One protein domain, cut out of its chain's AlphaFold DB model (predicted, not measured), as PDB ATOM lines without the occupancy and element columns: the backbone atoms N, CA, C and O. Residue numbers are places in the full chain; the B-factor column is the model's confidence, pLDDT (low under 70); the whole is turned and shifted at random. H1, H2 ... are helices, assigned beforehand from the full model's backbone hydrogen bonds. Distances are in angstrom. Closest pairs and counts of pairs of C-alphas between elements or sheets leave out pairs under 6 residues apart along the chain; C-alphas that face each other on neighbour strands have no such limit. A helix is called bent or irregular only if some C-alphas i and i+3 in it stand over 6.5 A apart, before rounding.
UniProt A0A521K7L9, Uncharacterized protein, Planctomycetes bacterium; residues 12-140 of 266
ATOM      1  N   GLN A  12      -5.366 -36.012  43.120       85.31
ATOM      2  CA  GLN A  12      -5.946 -35.651  41.829       85.31
ATOM      3  C   GLN A  12      -7.470 -35.452  41.903       85.31
ATOM      4  O   GLN A  12      -7.978 -34.442  41.417       85.31
ATOM      5  N   GLY A  13      -8.202 -36.354  42.567       81.19
ATOM      6  CA  GLY A  13      -9.654 -36.226  42.747       81.19
ATOM      7  C   GLY A  13     -10.038 -35.012  43.599       81.19
ATOM      8  O   GLY A  13     -11.031 -34.335  43.326       81.19
ATOM      9  N   LEU A  14      -9.210 -34.671  44.590       82.75
ATOM     10  CA  LEU A  14      -9.351 -33.450  45.387       82.75
ATOM     11  C   LEU A  14      -9.159 -32.178  44.548       82.75
ATOM     12  O   LEU A  14      -9.911 -31.214  44.722       82.75
ATOM     13  N   ALA A  15      -8.179 -32.165  43.641       87.19
ATOM     14  CA  ALA A  15      -7.947 -31.045  42.733       87.19
ATOM     15  C   ALA A  15      -9.107 -30.868  41.736       87.19
ATOM     16  O   ALA A  15      -9.621 -29.757  41.582       87.19
ATOM     17  N   GLU A  16      -9.575 -31.959  41.124       85.56
ATOM     18  CA  GLU A  16     -10.721 -31.954  40.205       85.56
ATOM     19  C   GLU A  16     -12.009 -31.495  40.896       85.56
ATOM     20  O   GLU A  16     -12.744 -30.658  40.362       85.56
ATOM     21  N   TRP A  17     -12.259 -31.971  42.118       84.31
ATOM     22  CA  TRP A  17     -13.404 -31.543  42.919       84.31
ATOM     23  C   TRP A  17     -13.355 -30.046  43.248       84.31
ATOM     24  O   TRP A  17     -14.368 -29.357  43.100       84.31
ATOM     25  N   ARG A  18     -12.189 -29.512  43.646       87.56
ATOM     26  CA  ARG A  18     -12.018 -28.069  43.904       87.56
ATOM     27  C   ARG A  18     -12.285 -27.245  42.645       87.56
ATOM     28  O   ARG A  18     -13.046 -26.282  42.718       87.56
ATOM     29  N   ALA A  19     -11.734 -27.658  41.504       87.06
ATOM     30  CA  ALA A  19     -11.932 -26.980  40.225       87.06
ATOM     31  C   ALA A  19     -13.410 -26.975  39.790       87.06
ATOM     32  O   ALA A  19     -13.939 -25.952  39.349       87.06
ATOM     33  N   LEU A  20     -14.114 -28.101  39.953       85.06
ATOM     34  CA  LEU A  20     -15.550 -28.187  39.682       85.06
ATOM     35  C   LEU A  20     -16.350 -27.288  40.623       85.06
ATOM     36  O   LEU A  20     -17.187 -26.519  40.156       85.06
ATOM     37  N   ARG A  21     -16.068 -27.330  41.926       85.25
ATOM     38  CA  ARG A  21     -16.763 -26.512  42.926       85.25
ATOM     39  C   ARG A  21     -16.593 -25.018  42.665       85.25
ATOM     40  O   ARG A  21     -17.571 -24.279  42.766       85.25
ATOM     41  N   GLU A  22     -15.395 -24.587  42.284       88.69
ATOM     42  CA  GLU A  22     -15.138 -23.211  41.862       88.69
ATOM     43  C   GLU A  22     -15.998 -22.836  40.648       88.69
ATOM     44  O   GLU A  22     -16.622 -21.779  40.620       88.69
ATOM     45  N   ARG A  23     -16.154 -23.743  39.679       82.56
ATOM     46  CA  ARG A  23     -16.992 -23.530  38.489       82.56
ATOM     47  C   ARG A  23     -18.488 -23.371  38.796       82.56
ATOM     48  O   ARG A  23     -19.205 -22.830  37.953       82.56
ATOM     49  N   PHE A  24     -18.954 -23.821  39.962       81.94
ATOM     50  CA  PHE A  24     -20.316 -23.605  40.471       81.94
ATOM     51  C   PHE A  24     -20.432 -22.395  41.416       81.94
ATOM     52  O   PHE A  24     -21.530 -22.111  41.900       81.94
ATOM     53  N   ALA A  25     -19.335 -21.682  41.697       84.94
ATOM     54  CA  ALA A  25     -19.374 -20.464  42.495       84.94
ATOM     55  C   ALA A  25     -20.186 -19.367  41.775       84.94
ATOM     56  O   ALA A  25     -20.093 -19.239  40.548       84.94
ATOM     57  N   PRO A  26     -20.973 -18.563  42.512       80.38
ATOM     58  CA  PRO A  26     -21.812 -17.517  41.924       80.38
ATOM     59  C   PRO A  26     -20.991 -16.492  41.129       80.38
ATOM     60  O   PRO A  26     -21.407 -16.100  40.039       80.38
ATOM     61  N   ASP A  27     -19.791 -16.150  41.602       86.69
ATOM     62  CA  ASP A  27     -18.899 -15.182  40.952       86.69
ATOM     63  C   ASP A  27     -18.463 -15.643  39.554       86.69
ATOM     64  O   ASP A  27     -18.451 -14.866  38.599       86.69
ATOM     65  N   GLN A  28     -18.187 -16.942  39.390       83.31
ATOM     66  CA  GLN A  28     -17.849 -17.534  38.092       83.31
ATOM     67  C   GLN A  28     -19.057 -17.587  37.141       83.31
ATOM     68  O   GLN A  28     -18.888 -17.674  35.921       83.31
ATOM     69  N   GLY A  29     -20.279 -17.576  37.680       78.94
ATOM     70  CA  GLY A  29     -21.509 -17.411  36.909       78.94
ATOM     71  C   GLY A  29     -21.677 -15.973  36.421       78.94
ATOM     72  O   GLY A  29     -21.876 -15.757  35.226       78.94
ATOM     73  N   ALA A  30     -21.521 -14.998  37.321       81.94
ATOM     74  CA  ALA A  30     -21.596 -13.573  37.001       81.94
ATOM     75  C   ALA A  30     -20.559 -13.172  35.940       81.94
ATOM     76  O   ALA A  30     -20.913 -12.555  34.937       81.94
ATOM     77  N   LYS A  31     -19.309 -13.628  36.091       86.94
ATOM     78  CA  LYS A  31     -18.235 -13.376  35.122       86.94
ATOM     79  C   LYS A  31     -18.563 -13.898  33.721       86.94
ATOM     80  O   LYS A  31     -18.321 -13.211  32.739       86.94
ATOM     81  N   ARG A  32     -19.176 -15.082  33.607       81.56
ATOM     82  CA  ARG A  32     -19.595 -15.636  32.304       81.56
ATOM     83  C   ARG A  32     -20.678 -14.802  31.628       81.56
ATOM     84  O   ARG A  32     -20.656 -14.669  30.408       81.56
ATOM     85  N   ILE A  33     -21.615 -14.261  32.405       82.31
ATOM     86  CA  ILE A  33     -22.647 -13.354  31.888       82.31
ATOM     87  C   ILE A  33     -22.003 -12.048  31.419       82.31
ATOM     88  O   ILE A  33     -22.329 -11.565  30.339       82.31
ATOM     89  N   GLU A  34     -21.063 -11.502  32.193       86.12
ATOM     90  CA  GLU A  34     -20.334 -10.281  31.842       86.12
ATOM     91  C   GLU A  34     -19.489 -10.454  30.569       86.12
ATOM     92  O   GLU A  34     -19.583  -9.639  29.652       86.12
ATOM     93  N   ASP A  35     -18.704 -11.529  30.477       84.31
ATOM     94  CA  ASP A  35     -17.879 -11.842  29.305       84.31
ATOM     95  C   ASP A  35     -18.746 -12.037  28.056       84.31
ATOM     96  O   ASP A  35     -18.424 -11.536  26.975       84.31
ATOM     97  N   PHE A  36     -19.893 -12.702  28.210       81.81
ATOM     98  CA  PHE A  36     -20.861 -12.815  27.131       81.81
ATOM     99  C   PHE A  36     -21.440 -11.456  26.728       81.81
ATOM    100  O   PHE A  36     -21.518 -11.160  25.538       81.81
ATOM    101  N   ALA A  37     -21.836 -10.621  27.691       79.75
ATOM    102  CA  ALA A  37     -22.381  -9.299  27.406       79.75
ATOM    103  C   ALA A  37     -21.360  -8.443  26.645       79.75
ATOM    104  O   ALA A  37     -21.709  -7.835  25.636       79.75
ATOM    105  N   LYS A  38     -20.085  -8.458  27.054       86.50
ATOM    106  CA  LYS A  38     -18.990  -7.784  26.337       86.50
ATOM    107  C   LYS A  38     -18.876  -8.264  24.894       86.50
ATOM    108  O   LYS A  38     -18.789  -7.441  23.985       86.50
ATOM    109  N   TRP A  39     -18.916  -9.579  24.676       83.50
ATOM    110  CA  TRP A  39     -18.879 -10.154  23.332       83.50
ATOM    111  C   TRP A  39     -20.096  -9.734  22.494       83.50
ATOM    112  O   TRP A  39     -19.939  -9.314  21.347       83.50
ATOM    113  N   LEU A  40     -21.295  -9.770  23.080       80.44
ATOM    114  CA  LEU A  40     -22.543  -9.373  22.433       80.44
ATOM    115  C   LEU A  40     -22.517  -7.895  22.020       80.44
ATOM    116  O   LEU A  40     -22.785  -7.572  20.863       80.44
ATOM    117  N   PHE A  41     -22.158  -6.997  22.941       82.19
ATOM    118  CA  PHE A  41     -22.060  -5.565  22.663       82.19
ATOM    119  C   PHE A  41     -20.984  -5.267  21.617       82.19
ATOM    120  O   PHE A  41     -21.253  -4.523  20.675       82.19
ATOM    121  N   GLY A  42     -19.808  -5.894  21.720       85.19
ATOM    122  CA  GLY A  42     -18.733  -5.740  20.738       85.19
ATOM    123  C   GLY A  42     -19.141  -6.197  19.335       85.19
ATOM    124  O   GLY A  42     -18.937  -5.469  18.365       85.19
ATOM    125  N   GLY A  43     -19.787  -7.363  19.222       80.44
ATOM    126  CA  GLY A  43     -20.279  -7.886  17.945       80.44
ATOM    127  C   GLY A  43     -21.394  -7.032  17.334       80.44
ATOM    128  O   GLY A  43     -21.386  -6.774  16.131       80.44
ATOM    129  N   THR A  44     -22.325  -6.542  18.162       82.62
ATOM    130  CA  THR A  44     -23.392  -5.623  17.720       82.62
ATOM    131  C   THR A  44     -22.809  -4.318  17.200       82.62
ATOM    132  O   THR A  44     -23.194  -3.857  16.125       82.62
ATOM    133  N   ALA A  45     -21.870  -3.729  17.946       85.44
ATOM    134  CA  ALA A  45     -21.231  -2.475  17.579       85.44
ATOM    135  C   ALA A  45     -20.492  -2.612  16.245       85.44
ATOM    136  O   ALA A  45     -20.720  -1.806  15.350       85.44
ATOM    137  N   ALA A  46     -19.702  -3.678  16.069       84.00
ATOM    138  CA  ALA A  46     -18.982  -3.933  14.824       84.00
ATOM    139  C   ALA A  46     -19.927  -4.035  13.613       84.00
ATOM    140  O   ALA A  46     -19.708  -3.367  12.603       84.00
ATOM    141  N   LEU A  47     -21.010  -4.810  13.717       81.00
ATOM    142  CA  LEU A  47     -21.981  -4.933  12.624       81.00
ATOM    143  C   LEU A  47     -22.742  -3.637  12.360       81.00
ATOM    144  O   LEU A  47     -22.970  -3.298  11.202       81.00
ATOM    145  N   THR A  48     -23.090  -2.887  13.405       82.62
ATOM    146  CA  THR A  48     -23.750  -1.583  13.260       82.62
ATOM    147  C   THR A  48     -22.825  -0.587  12.567       82.62
ATOM    148  O   THR A  48     -23.266   0.129  11.673       82.62
ATOM    149  N   SER A  49     -21.534  -0.576  12.911       85.50
ATOM    150  CA  SER A  49     -20.532   0.251  12.237       85.50
ATOM    151  C   SER A  49     -20.379  -0.125  10.766       85.50
ATOM    152  O   SER A  49     -20.335   0.770   9.928       85.50
ATOM    153  N   ILE A  50     -20.355  -1.421  10.428       82.19
ATOM    154  CA  ILE A  50     -20.292  -1.872   9.028       82.19
ATOM    155  C   ILE A  50     -21.567  -1.475   8.274       82.19
ATOM    156  O   ILE A  50     -21.483  -0.949   7.168       82.19
ATOM    157  N   ALA A  51     -22.745  -1.677   8.870       79.31
ATOM    158  CA  ALA A  51     -24.020  -1.309   8.262       79.31
ATOM    159  C   ALA A  51     -24.132   0.207   8.039       79.31
ATOM    160  O   ALA A  51     -24.573   0.644   6.977       79.31
ATOM    161  N   LEU A  52     -23.687   1.013   9.009       82.25
ATOM    162  CA  LEU A  52     -23.647   2.467   8.890       82.25
ATOM    163  C   LEU A  52     -22.661   2.901   7.804       82.25
ATOM    164  O   LEU A  52     -23.040   3.686   6.940       82.25
ATOM    165  N   ALA A  53     -21.442   2.351   7.808       79.12
ATOM    166  CA  ALA A  53     -20.427   2.633   6.798       79.12
ATOM    167  C   ALA A  53     -20.932   2.291   5.390       79.12
ATOM    168  O   ALA A  53     -20.778   3.095   4.473       79.12
ATOM    169  N   TYR A  54     -21.600   1.145   5.229       76.69
ATOM    170  CA  TYR A  54     -22.238   0.756   3.976       76.69
ATOM    171  C   TYR A  54     -23.326   1.754   3.564       76.69
ATOM    172  O   TYR A  54     -23.333   2.201   2.424       76.69
ATOM    173  N   ASN A  55     -24.205   2.165   4.483       74.69
ATOM    174  CA  ASN A  55     -25.269   3.122   4.174       74.69
ATOM    175  C   ASN A  55     -24.724   4.511   3.798       74.69
ATOM    176  O   ASN A  55     -25.274   5.178   2.929       74.69
ATOM    177  N   THR A  56     -23.619   4.941   4.416       76.25
ATOM    178  CA  THR A  56     -22.943   6.193   4.051       76.25
ATOM    179  C   THR A  56     -22.169   6.084   2.738       76.25
ATOM    180  O   THR A  56     -22.161   7.033   1.962       76.25
ATOM    181  N   ALA A  57     -21.534   4.939   2.469       69.44
ATOM    182  CA  ALA A  57     -20.684   4.740   1.295       69.44
ATOM    183  C   ALA A  57     -21.480   4.417   0.026       69.44
ATOM    184  O   ALA A  57     -21.075   4.800  -1.067       69.44
ATOM    185  N   ALA A  58     -22.612   3.722   0.148       63.12
ATOM    186  CA  ALA A  58     -23.425   3.333  -0.997       63.12
ATOM    187  C   ALA A  58     -24.256   4.497  -1.578       63.12
ATOM    188  O   ALA A  58     -24.833   4.356  -2.663       63.12
ATOM    189  N   GLY A  59     -24.301   5.647  -0.888       56.91
ATOM    190  CA  GLY A  59     -25.111   6.809  -1.257       56.91
ATOM    191  C   GLY A  59     -26.601   6.468  -1.399       56.91
ATOM    192  O   GLY A  59     -27.042   5.343  -1.180       56.91
ATOM    193  N   THR A  60     -27.414   7.422  -1.852       56.22
ATOM    194  CA  THR A  60     -28.808   7.139  -2.260       56.22
ATOM    195  C   THR A  60     -28.906   6.246  -3.509       56.22
ATOM    196  O   THR A  60     -30.009   5.956  -3.970       56.22
ATOM    197  N   SER A  61     -27.764   5.846  -4.075       53.38
ATOM    198  CA  SER A  61     -27.599   5.024  -5.275       53.38
ATOM    199  C   SER A  61     -27.517   3.519  -5.010       53.38
ATOM    200  O   SER A  61     -27.452   2.749  -5.970       53.38
ATOM    201  N   ALA A  62     -27.518   3.069  -3.750       56.00
ATOM    202  CA  ALA A  62     -27.514   1.640  -3.456       56.00
ATOM    203  C   ALA A  62     -28.784   0.984  -4.024       56.00
ATOM    204  O   ALA A  62     -29.911   1.372  -3.699       56.00
ATOM    205  N   ARG A  63     -28.617  -0.019  -4.894       64.94
ATOM    206  CA  ARG A  63     -29.751  -0.780  -5.435       64.94
ATOM    207  C   ARG A  63     -30.527  -1.444  -4.286       64.94
ATOM    208  O   ARG A  63     -29.911  -1.896  -3.319       64.94
ATOM    209  N   PRO A  64     -31.858  -1.608  -4.410       69.50
ATOM    210  CA  PRO A  64     -32.685  -2.261  -3.387       69.50
ATOM    211  C   PRO A  64     -32.199  -3.677  -3.019       69.50
ATOM    212  O   PRO A  64     -32.385  -4.117  -1.886       69.50
ATOM    213  N   LEU A  65     -31.509  -4.364  -3.940       74.12
ATOM    214  CA  LEU A  65     -30.866  -5.660  -3.701       74.12
ATOM    215  C   LEU A  65     -29.757  -5.605  -2.635       74.12
ATOM    216  O   LEU A  65     -29.684  -6.496  -1.794       74.12
ATOM    217  N   GLY A  66     -28.929  -4.555  -2.624       74.00
ATOM    218  CA  GLY A  66     -27.865  -4.383  -1.628       74.00
ATOM    219  C   GLY A  66     -28.421  -4.168  -0.218       74.00
ATOM    220  O   GLY A  66     -27.982  -4.811   0.738       74.00
ATOM    221  N   HIS A  67     -29.480  -3.361  -0.099       78.75
ATOM    222  CA  HIS A  67     -30.210  -3.189   1.161       78.75
ATOM    223  C   HIS A  67     -30.836  -4.495   1.664       78.75
ATOM    224  O   HIS A  67     -30.811  -4.755   2.868       78.75
ATOM    225  N   GLY A  68     -31.345  -5.340   0.760       84.38
ATOM    226  CA  GLY A  68     -31.876  -6.660   1.102       84.38
ATOM    227  C   GLY A  68     -30.834  -7.569   1.762       84.38
ATOM    228  O   GLY A  68     -31.121  -8.194   2.782       84.38
ATOM    229  N   TRP A  69     -29.603  -7.588   1.244       86.75
ATOM    230  CA  TRP A  69     -28.508  -8.365   1.835       86.75
ATOM    231  C   TRP A  69     -28.078  -7.838   3.203       86.75
ATOM    232  O   TRP A  69     -27.899  -8.623   4.134       86.75
ATOM    233  N   VAL A  70     -27.968  -6.517   3.364       84.56
ATOM    234  CA  VAL A  70     -27.658  -5.915   4.671       84.56
ATOM    235  C   VAL A  70     -28.754  -6.235   5.689       84.56
ATOM    236  O   VAL A  70     -28.451  -6.642   6.810       84.56
ATOM    237  N   ALA A  71     -30.029  -6.140   5.299       86.50
ATOM    238  CA  ALA A  71     -31.148  -6.519   6.157       86.50
ATOM    239  C   ALA A  71     -31.098  -8.008   6.542       86.50
ATOM    240  O   ALA A  71     -31.278  -8.348   7.712       86.50
ATOM    241  N   ALA A  72     -30.790  -8.898   5.592       89.06
ATOM    242  CA  ALA A  72     -30.632 -10.326   5.858       89.06
ATOM    243  C   ALA A  72     -29.489 -10.615   6.848       89.06
ATOM    244  O   ALA A  72     -29.664 -11.436   7.750       89.06
ATOM    245  N   ALA A  73     -28.356  -9.909   6.741       88.44
ATOM    246  CA  ALA A  73     -27.265 -10.011   7.711       88.44
ATOM    247  C   ALA A  73     -27.718  -9.585   9.118       88.44
ATOM    248  O   ALA A  73     -27.501 -10.314  10.083       88.44
ATOM    249  N   VAL A  74     -28.423  -8.455   9.241       87.94
ATOM    250  CA  VAL A  74     -28.948  -7.974  10.533       87.94
ATOM    251  C   VAL A  74     -29.933  -8.973  11.155       87.94
ATOM    252  O   VAL A  74     -29.875  -9.231  12.361       87.94
ATOM    253  N   LEU A  75     -30.808  -9.583  10.351       91.69
ATOM    254  CA  LEU A  75     -31.733 -10.618  10.823       91.69
ATOM    255  C   LEU A  75     -30.995 -11.878  11.287       91.69
ATOM    256  O   LEU A  75     -31.293 -12.395  12.364       91.69
ATOM    257  N   ALA A  76     -30.005 -12.343  10.520       92.06
ATOM    258  CA  ALA A  76     -29.168 -13.476  10.905       92.06
ATOM    259  C   ALA A  76     -28.416 -13.190  12.214       92.06
ATOM    260  O   ALA A  76     -28.422 -14.023  13.122       92.06
ATOM    261  N   GLN A  77     -27.853 -11.989  12.375       89.31
ATOM    262  CA  GLN A  77     -27.219 -11.589  13.627       89.31
ATOM    263  C   GLN A  77     -28.208 -11.603  14.792       89.31
ATOM    264  O   GLN A  77     -27.908 -12.151  15.850       89.31
ATOM    265  N   THR A  78     -29.401 -11.043  14.601       88.38
ATOM    266  CA  THR A  78     -30.438 -11.007  15.641       88.38
ATOM    267  C   THR A  78     -30.850 -12.422  16.055       88.38
ATOM    268  O   THR A  78     -30.961 -12.712  17.246       88.38
ATOM    269  N   ALA A  79     -30.991 -13.340  15.095       90.81
ATOM    270  CA  ALA A  79     -31.246 -14.752  15.370       90.81
ATOM    271  C   ALA A  79     -30.092 -15.407  16.150       90.81
ATOM    272  O   ALA A  79     -30.335 -16.144  17.106       90.81
ATOM    273  N   SER A  80     -28.836 -15.098  15.806       91.56
ATOM    274  CA  SER A  80     -27.663 -15.556  16.561       91.56
ATOM    275  C   SER A  80     -27.698 -15.081  18.018       91.56
ATOM    276  O   SER A  80     -27.474 -15.873  18.940       91.56
ATOM    277  N   MET A  81     -28.044 -13.811  18.241       87.50
ATOM    278  CA  MET A  81     -28.167 -13.231  19.577       87.50
ATOM    279  C   MET A  81     -29.288 -13.876  20.378       87.50
ATOM    280  O   MET A  81     -29.077 -14.208  21.541       87.50
ATOM    281  N   LEU A  82     -30.449 -14.105  19.763       89.19
ATOM    282  CA  LEU A  82     -31.577 -14.760  20.418       89.19
ATOM    283  C   LEU A  82     -31.213 -16.186  20.853       89.19
ATOM    284  O   LEU A  82     -31.403 -16.546  22.013       89.19
ATOM    285  N   CYS A  83     -30.608 -16.973  19.959       88.44
ATOM    286  CA  CYS A  83     -30.103 -18.311  20.277       88.44
ATOM    287  C   CYS A  83     -29.060 -18.272  21.404       88.44
ATOM    288  O   CYS A  83     -29.097 -19.100  22.315       88.44
ATOM    289  N   SER A  84     -28.157 -17.290  21.381       85.69
ATOM    290  CA  SER A  84     -27.140 -17.118  22.418       85.69
ATOM    291  C   SER A  84     -27.750 -16.723  23.766       85.69
ATOM    292  O   SER A  84     -27.391 -17.295  24.793       85.69
ATOM    293  N   ALA A  85     -28.728 -15.817  23.784       85.56
ATOM    294  CA  ALA A  85     -29.449 -15.422  24.991       85.56
ATOM    295  C   ALA A  85     -30.184 -16.614  25.625       85.56
ATOM    296  O   ALA A  85     -30.094 -16.829  26.834       85.56
ATOM    297  N   LEU A  86     -30.821 -17.457  24.804       85.62
ATOM    298  CA  LEU A  86     -31.445 -18.700  25.267       85.62
ATOM    299  C   LEU A  86     -30.426 -19.664  25.892       85.62
ATOM    300  O   LEU A  86     -30.750 -20.373  26.844       85.62
ATOM    301  N   THR A  87     -29.170 -19.660  25.431       83.81
ATOM    302  CA  THR A  87     -28.114 -20.485  26.044       83.81
ATOM    303  C   THR A  87     -27.669 -19.974  27.410       83.81
ATOM    304  O   THR A  87     -27.115 -20.745  28.192       83.81
ATOM    305  N   LEU A  88     -27.916 -18.708  27.741       79.00
ATOM    306  CA  LEU A  88     -27.522 -18.118  29.023       79.00
ATOM    307  C   LEU A  88     -28.589 -18.242  30.091       79.00
ATOM    308  O   LEU A  88     -28.265 -18.072  31.266       79.00
ATOM    309  N   ALA A  89     -29.820 -18.586  29.706       77.38
ATOM    310  CA  ALA A  89     -30.883 -18.854  30.656       77.38
ATOM    311  C   ALA A  89     -30.368 -19.835  31.736       77.38
ATOM    312  O   ALA A  89     -29.842 -20.917  31.406       77.38
ATOM    313  N   PRO A  90     -30.421 -19.440  33.023       68.56
ATOM    314  CA  PRO A  90     -29.938 -20.277  34.105       68.56
ATOM    315  C   PRO A  90     -30.842 -21.503  34.211       68.56
ATOM    316  O   PRO A  90     -32.042 -21.394  34.448       68.56
ATOM    317  N   ILE A  91     -30.255 -22.685  34.029       76.25
ATOM    318  CA  ILE A  91     -30.936 -23.943  34.328       76.25
ATOM    319  C   ILE A  91     -30.627 -24.243  35.787       76.25
ATOM    320  O   ILE A  91     -29.501 -24.619  36.125       76.25
ATOM    321  N   TRP A  92     -31.617 -24.040  36.651       73.88
ATOM    322  CA  TRP A  92     -31.529 -24.393  38.061       73.88
ATOM    323  C   TRP A  92     -31.541 -25.917  38.191       73.88
ATOM    324  O   TRP A  92     -32.595 -26.546  38.183       73.88
ATOM    325  N   LEU A  93     -30.354 -26.517  38.252       79.19
ATOM    326  CA  LEU A  93     -30.193 -27.945  38.509       79.19
ATOM    327  C   LEU A  93     -29.981 -28.150  40.017       79.19
ATOM    328  O   LEU A  93     -29.038 -27.574  40.570       79.19
ATOM    329  N   PRO A  94     -30.815 -28.954  40.696       80.94
ATOM    330  CA  PRO A  94     -30.544 -29.367  42.065       80.94
ATOM    331  C   PRO A  94     -29.364 -30.351  42.056       80.94
ATOM    332  O   PRO A  94     -29.530 -31.530  41.764       80.94
ATOM    333  N   VAL A  95     -28.155 -29.853  42.325       86.12
ATOM    334  CA  VAL A  95     -26.914 -30.648  42.329       86.12
ATOM    335  C   VAL A  95     -26.348 -30.710  43.740       86.12
ATOM    336  O   VAL A  95     -26.119 -29.667  44.363       86.12
ATOM    337  N   ASN A  96     -26.054 -31.913  44.238       87.19
ATOM    338  CA  ASN A  96     -25.291 -32.063  45.470       87.19
ATOM    339  C   ASN A  96     -23.826 -31.666  45.229       87.19
ATOM    340  O   ASN A  96     -23.054 -32.412  44.632       87.19
ATOM    341  N   ARG A  97     -23.419 -30.501  45.745       82.00
ATOM    342  CA  ARG A  97     -22.047 -29.967  45.613       82.00
ATOM    343  C   ARG A  97     -20.985 -30.796  46.349       82.00
ATOM    344  O   ARG A  97     -19.792 -30.554  46.175       82.00
ATOM    345  N   ASN A  98     -21.405 -31.750  47.177       83.56
ATOM    346  CA  ASN A  98     -20.502 -32.643  47.896       83.56
ATOM    347  C   ASN A  98     -20.210 -33.940  47.123       83.56
ATOM    348  O   ASN A  98     -19.293 -34.657  47.506       83.56
ATOM    349  N   SER A  99     -20.939 -34.224  46.036       84.12
ATOM    350  CA  SER A  99     -20.724 -35.400  45.185       84.12
ATOM    351  C   SER A  99     -20.064 -34.996  43.864       84.12
ATOM    352  O   SER A  99     -20.608 -34.190  43.106       84.12
ATOM    353  N   LEU A 100     -18.881 -35.554  43.586       82.12
ATOM    354  CA  LEU A 100     -18.137 -35.306  42.346       82.12
ATOM    355  C   LEU A 100     -18.936 -35.769  41.119       82.12
ATOM    356  O   LEU A 100     -19.095 -35.001  40.169       82.12
ATOM    357  N   ASP A 101     -19.506 -36.972  41.185       86.19
ATOM    358  CA  ASP A 101     -20.246 -37.589  40.081       86.19
ATOM    359  C   ASP A 101     -21.493 -36.786  39.708       86.19
ATOM    360  O   ASP A 101     -21.757 -36.548  38.529       86.19
ATOM    361  N   GLN A 102     -22.231 -36.275  40.703       85.69
ATOM    362  CA  GLN A 102     -23.392 -35.421  40.439       85.69
ATOM    363  C   GLN A 102     -22.995 -34.094  39.785       85.69
ATOM    364  O   GLN A 102     -23.683 -33.625  38.875       85.69
ATOM    365  N   MET A 103     -21.877 -33.493  40.201       84.38
ATOM    366  CA  MET A 103     -21.363 -32.274  39.574       84.38
ATOM    367  C   MET A 103     -20.918 -32.521  38.127       84.38
ATOM    368  O   MET A 103     -21.243 -31.721  37.247       84.38
ATOM    369  N   GLN A 104     -20.221 -33.627  37.859       88.94
ATOM    370  CA  GLN A 104     -19.803 -34.004  36.506       88.94
ATOM    371  C   GLN A 104     -21.008 -34.295  35.601       88.94
ATOM    372  O   GLN A 104     -21.083 -33.771  34.486       88.94
ATOM    373  N   ALA A 105     -21.989 -35.060  36.093       89.25
ATOM    374  CA  ALA A 105     -23.221 -35.360  35.371       89.25
ATOM    375  C   ALA A 105     -24.008 -34.084  35.035       89.25
ATOM    376  O   ALA A 105     -24.462 -33.919  33.901       89.25
ATOM    377  N   ALA A 106     -24.102 -33.141  35.978       88.25
ATOM    378  CA  ALA A 106     -24.766 -31.861  35.757       88.25
ATOM    379  C   ALA A 106     -24.065 -31.011  34.684       88.25
ATOM    380  O   ALA A 106     -24.730 -30.440  33.816       88.25
ATOM    381  N   VAL A 107     -22.728 -30.955  34.689       87.12
ATOM    382  CA  VAL A 107     -21.955 -30.258  33.643       87.12
ATOM    383  C   VAL A 107     -22.163 -30.922  32.281       87.12
ATOM    384  O   VAL A 107     -22.416 -30.230  31.291       87.12
ATOM    385  N   ALA A 108     -22.112 -32.254  32.217       88.69
ATOM    386  CA  ALA A 108     -22.340 -33.000  30.982       88.69
ATOM    387  C   ALA A 108     -23.757 -32.773  30.430       88.69
ATOM    388  O   ALA A 108     -23.931 -32.584  29.222       88.69
ATOM    389  N   GLN A 109     -24.766 -32.736  31.305       88.50
ATOM    390  CA  GLN A 109     -26.148 -32.444  30.936       88.50
ATOM    391  C   GLN A 109     -26.298 -31.019  30.394       88.50
ATOM    392  O   GLN A 109     -26.879 -30.847  29.323       88.50
ATOM    393  N   GLN A 110     -25.728 -30.015  31.073       85.69
ATOM    394  CA  GLN A 110     -25.741 -28.628  30.592       85.69
ATOM    395  C   GLN A 110     -25.067 -28.489  29.225       85.69
ATOM    396  O   GLN A 110     -25.561 -27.761  28.363       85.69
ATOM    397  N   TYR A 111     -23.954 -29.191  29.002       85.81
ATOM    398  CA  TYR A 111     -23.274 -29.164  27.712       85.81
ATOM    399  C   TYR A 111     -24.149 -29.765  26.610       85.81
ATOM    400  O   TYR A 111     -24.337 -29.146  25.565       85.81
ATOM    401  N   ARG A 112     -24.741 -30.943  26.848       88.62
ATOM    402  CA  ARG A 112     -25.622 -31.603  25.872       88.62
ATOM    403  C   ARG A 112     -26.845 -30.754  25.535       88.62
ATOM    404  O   ARG A 112     -27.169 -30.634  24.358       88.62
ATOM    405  N   SER A 113     -27.482 -30.134  26.531       85.94
ATOM    406  CA  SER A 113     -28.679 -29.318  26.307       85.94
ATOM    407  C   SER A 113     -28.374 -28.019  25.556       85.94
ATOM    408  O   SER A 113     -29.174 -27.592  24.732       85.94
ATOM    409  N   LYS A 114     -27.217 -27.395  25.812       86.00
ATOM    410  CA  LYS A 114     -26.856 -26.091  25.225       86.00
ATOM    411  C   LYS A 114     -26.083 -26.195  23.911       86.00
ATOM    412  O   LYS A 114     -26.010 -25.211  23.176       86.00
ATOM    413  N   ARG A 115     -25.527 -27.367  23.579       89.19
ATOM    414  CA  ARG A 115     -24.730 -27.572  22.358       89.19
ATOM    415  C   ARG A 115     -25.504 -27.207  21.094       89.19
ATOM    416  O   ARG A 115     -24.974 -26.465  20.279       89.19
ATOM    417  N   GLY A 116     -26.747 -27.672  20.949       88.38
ATOM    418  CA  GLY A 116     -27.554 -27.400  19.751       88.38
ATOM    419  C   GLY A 116     -27.789 -25.904  19.525       88.38
ATOM    420  O   GLY A 116     -27.540 -25.389  18.439       88.38
ATOM    421  N   THR A 117     -28.175 -25.188  20.581       88.12
ATOM    422  CA  THR A 117     -28.409 -23.739  20.537       88.12
ATOM    423  C   THR A 117     -27.124 -22.934  20.313       88.12
ATOM    424  O   THR A 117     -27.149 -21.963  19.560       88.12
ATOM    425  N   LEU A 118     -25.988 -23.354  20.890       86.88
ATOM    426  CA  LEU A 118     -24.681 -22.722  20.651       86.88
ATOM    427  C   LEU A 118     -24.204 -22.925  19.208       86.88
ATOM    428  O   LEU A 118     -23.692 -21.994  18.583       86.88
ATOM    429  N   THR A 119     -24.394 -24.126  18.655       90.00
ATOM    430  CA  THR A 119     -24.080 -24.407  17.250       90.00
ATOM    431  C   THR A 119     -24.947 -23.558  16.323       90.00
ATOM    432  O   THR A 119     -24.407 -22.917  15.425       90.00
ATOM    433  N   ALA A 120     -26.256 -23.472  16.577       90.19
ATOM    434  CA  ALA A 120     -27.154 -22.617  15.805       90.19
ATOM    435  C   ALA A 120     -26.730 -21.138  15.863       90.19
ATOM    436  O   ALA A 120     -26.605 -20.497  14.822       90.19
ATOM    437  N   ALA A 121     -26.432 -20.614  17.057       88.69
ATOM    438  CA  ALA A 121     -25.948 -19.243  17.224       88.69
ATOM    439  C   ALA A 121     -24.672 -18.971  16.413       88.69
ATOM    440  O   ALA A 121     -24.582 -17.956  15.721       88.69
ATOM    441  N   THR A 122     -23.714 -19.900  16.452       88.25
ATOM    442  CA  THR A 122     -22.446 -19.784  15.718       88.25
ATOM    443  C   THR A 122     -22.671 -19.779  14.205       88.25
ATOM    444  O   THR A 122     -22.076 -18.964  13.504       88.25
ATOM    445  N   ILE A 123     -23.558 -20.644  13.699       93.00
ATOM    446  CA  ILE A 123     -23.904 -20.702  12.272       93.00
ATOM    447  C   ILE A 123     -24.528 -19.383  11.817       93.00
ATOM    448  O   ILE A 123     -24.094 -18.822  10.816       93.00
ATOM    449  N   PHE A 124     -25.505 -18.856  12.560       93.62
ATOM    450  CA  PHE A 124     -26.146 -17.585  12.215       93.62
ATOM    451  C   PHE A 124     -25.174 -16.400  12.264       93.62
ATOM    452  O   PHE A 124     -25.235 -15.529  11.399       93.62
ATOM    453  N   PHE A 125     -24.244 -16.393  13.222       88.44
ATOM    454  CA  PHE A 125     -23.195 -15.375  13.304       88.44
ATOM    455  C   PHE A 125     -22.260 -15.432  12.089       88.44
ATOM    456  O   PHE A 125     -22.033 -14.423  11.421       88.44
ATOM    457  N   ALA A 126     -21.757 -16.624  11.756       89.81
ATOM    458  CA  ALA A 126     -20.898 -16.826  10.593       89.81
ATOM    459  C   ALA A 126     -21.617 -16.456   9.286       89.81
ATOM    460  O   ALA A 126     -21.034 -15.799   8.425       89.81
ATOM    461  N   LEU A 127     -22.897 -16.816   9.163       92.31
ATOM    462  CA  LEU A 127     -23.730 -16.461   8.020       92.31
ATOM    463  C   LEU A 127     -23.915 -14.942   7.907       92.31
ATOM    464  O   LEU A 127     -23.783 -14.404   6.814       92.31
ATOM    465  N   SER A 128     -24.153 -14.241   9.021       91.75
ATOM    466  CA  SER A 128     -24.234 -12.775   9.040       91.75
ATOM    467  C   SER A 128     -22.951 -12.131   8.505       91.75
ATOM    468  O   SER A 128     -23.015 -11.233   7.665       91.75
ATOM    469  N   LEU A 129     -21.783 -12.606   8.954       88.12
ATOM    470  CA  LEU A 129     -20.487 -12.107   8.482       88.12
ATOM    471  C   LEU A 129     -20.241 -12.421   7.000       88.12
ATOM    472  O   LEU A 129     -19.735 -11.575   6.266       88.12
ATOM    473  N   ALA A 130     -20.622 -13.614   6.543       91.12
ATOM    474  CA  ALA A 130     -20.506 -13.982   5.137       91.12
ATOM    475  C   ALA A 130     -21.393 -13.088   4.257       91.12
ATOM    476  O   ALA A 130     -20.907 -12.535   3.274       91.12
ATOM    477  N   ILE A 131     -22.661 -12.893   4.642       90.44
ATOM    478  CA  ILE A 131     -23.617 -12.062   3.902       90.44
ATOM    479  C   ILE A 131     -23.133 -10.613   3.819       90.44
ATOM    480  O   ILE A 131     -23.117 -10.032   2.734       90.44
ATOM    481  N   ILE A 132     -22.712 -10.025   4.943       85.12
ATOM    482  CA  ILE A 132     -22.277  -8.625   4.945       85.12
ATOM    483  C   ILE A 132     -20.982  -8.431   4.145       85.12
ATOM    484  O   ILE A 132     -20.816  -7.400   3.499       85.12
ATOM    485  N   GLY A 133     -20.100  -9.437   4.123       85.00
ATOM    486  CA  GLY A 133     -18.874  -9.424   3.328       85.00
ATOM    487  C   GLY A 133     -19.113  -9.502   1.818       85.00
ATOM    488  O   GLY A 133     -18.357  -8.902   1.057       85.00
ATOM    489  N   VAL A 134     -20.170 -10.191   1.370       86.19
ATOM    490  CA  VAL A 134     -20.524 -10.274  -0.062       86.19
ATOM    491  C   VAL A 134     -21.482  -9.175  -0.517       86.19
ATOM    492  O   VAL A 134     -21.586  -8.936  -1.719       86.19
ATOM    493  N   ALA A 135     -22.149  -8.469   0.401       83.31
ATOM    494  CA  ALA A 135     -23.080  -7.388   0.067       83.31
ATOM    495  C   ALA A 135     -22.494  -6.325  -0.897       83.31
ATOM    496  O   ALA A 135     -23.208  -5.921  -1.823       83.31
ATOM    497  N   PRO A 136     -21.213  -5.910  -0.788       76.19
ATOM    498  CA  PRO A 136     -20.604  -4.996  -1.753       76.19
ATOM    499  C   PRO A 136     -20.555  -5.554  -3.180       76.19
ATOM    500  O   PRO A 136     -20.764  -4.797  -4.121       76.19
ATOM    501  N   LEU A 137     -20.355  -6.866  -3.363       78.56
ATOM    502  CA  LEU A 137     -20.283  -7.492  -4.694       78.56
ATOM    503  C   LEU A 137     -21.611  -7.386  -5.448       78.56
ATOM    504  O   LEU A 137     -21.623  -7.125  -6.645       78.56
ATOM    505  N   PHE A 138     -22.728  -7.514  -4.733       75.31
ATOM    506  CA  PHE A 138     -24.071  -7.329  -5.296       75.31
ATOM    507  C   PHE A 138     -24.476  -5.857  -5.430       75.31
ATOM    508  O   PHE A 138     -25.513  -5.545  -6.009       75.31
ATOM    509  N   SER A 139     -23.666  -4.953  -4.883       68.38
ATOM    510  CA  SER A 139     -23.857  -3.505  -4.992       68.38
ATOM    511  C   SER A 139     -22.976  -2.885  -6.080       68.38
ATOM    512  O   SER A 139     -23.239  -1.762  -6.495       68.38
ATOM    513  N   ALA A 140     -21.951  -3.609  -6.544       59.69
ATOM    514  CA  ALA A 140     -20.911  -3.137  -7.455       59.69
ATOM    515  C   ALA A 140     -21.192  -3.425  -8.941       59.69
ATOM    516  O   ALA A 140     -20.255  -3.479  -9.739       59.69
TER     517      ALA A 140
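This is residues 12 to 140 of the 266 residues of an uncharacterized protein of Planctomycetes bacterium (UniProt A0A521K7L9). Three long helices, H2, H3 and H4, make a loose up-and-down bundle shaped like a rod, each running against the one before it, and the short H1 is set at a steep angle at one end. H3 and H4 pack closely, while H2 runs beside H3 with few contacts. The printed part has 129 residues, with four named helices in the order H1, H2, H3, H4 and no named strand; the class is all helix. It is loose, with a radius of gyration of the C-alphas of 20.3 A, and spans 66 by 25 by 23 A.

Find C-alpha 12 at (-5.946, -35.651, 41.829), where H1, residues 12 to 23, begins. H2, residues 26 to 57, runs 46.3 A from C-alpha 26 at (-21.812, -17.517, 41.924). H3, residues 64 to 88, covers 36.4 A. H4, residues 100 to 139, runs 57.3 A to C-alpha 139 at (-23.857, -3.505, -4.992), with a kink of 39 degrees near residue 115; it is only just irregular, C-alphas 133 and 136 being 7.0 A apart.

Look first at the hairpin of H2 and H3, which touch at a shallow tilt of 3 degrees, opposite ways; their closest C-alphas, of Ala 51 and Val 70, are 6.9 A apart. H3 and H4, also a hairpin, touch at a shallow tilt of 9 degrees, opposite ways, closest at the C-alphas of Ser 80 and Ala 121, 4.1 A. H2 and H4 are near each other. With residues 17 to 20 alone, H1 only just touches H4, with 3 pairs of C-alphas within 8 A, closest at Trp 17 and Leu 100, 6.1 A. H1 and H3 are apart. In H1, H2 and H3 every O i to N i+4 pair is within hydrogen-bond range; in H4, 31 of 36 are.

The C-alphas of Leu 14 and Ser 61, the two farthest apart, are 66.2 A apart. The printed part has no cut; the link from H3 to H4, 11 residues, is long. Look for pLDDT under 70 at residues 57 to 64, 90 and 139 to 140.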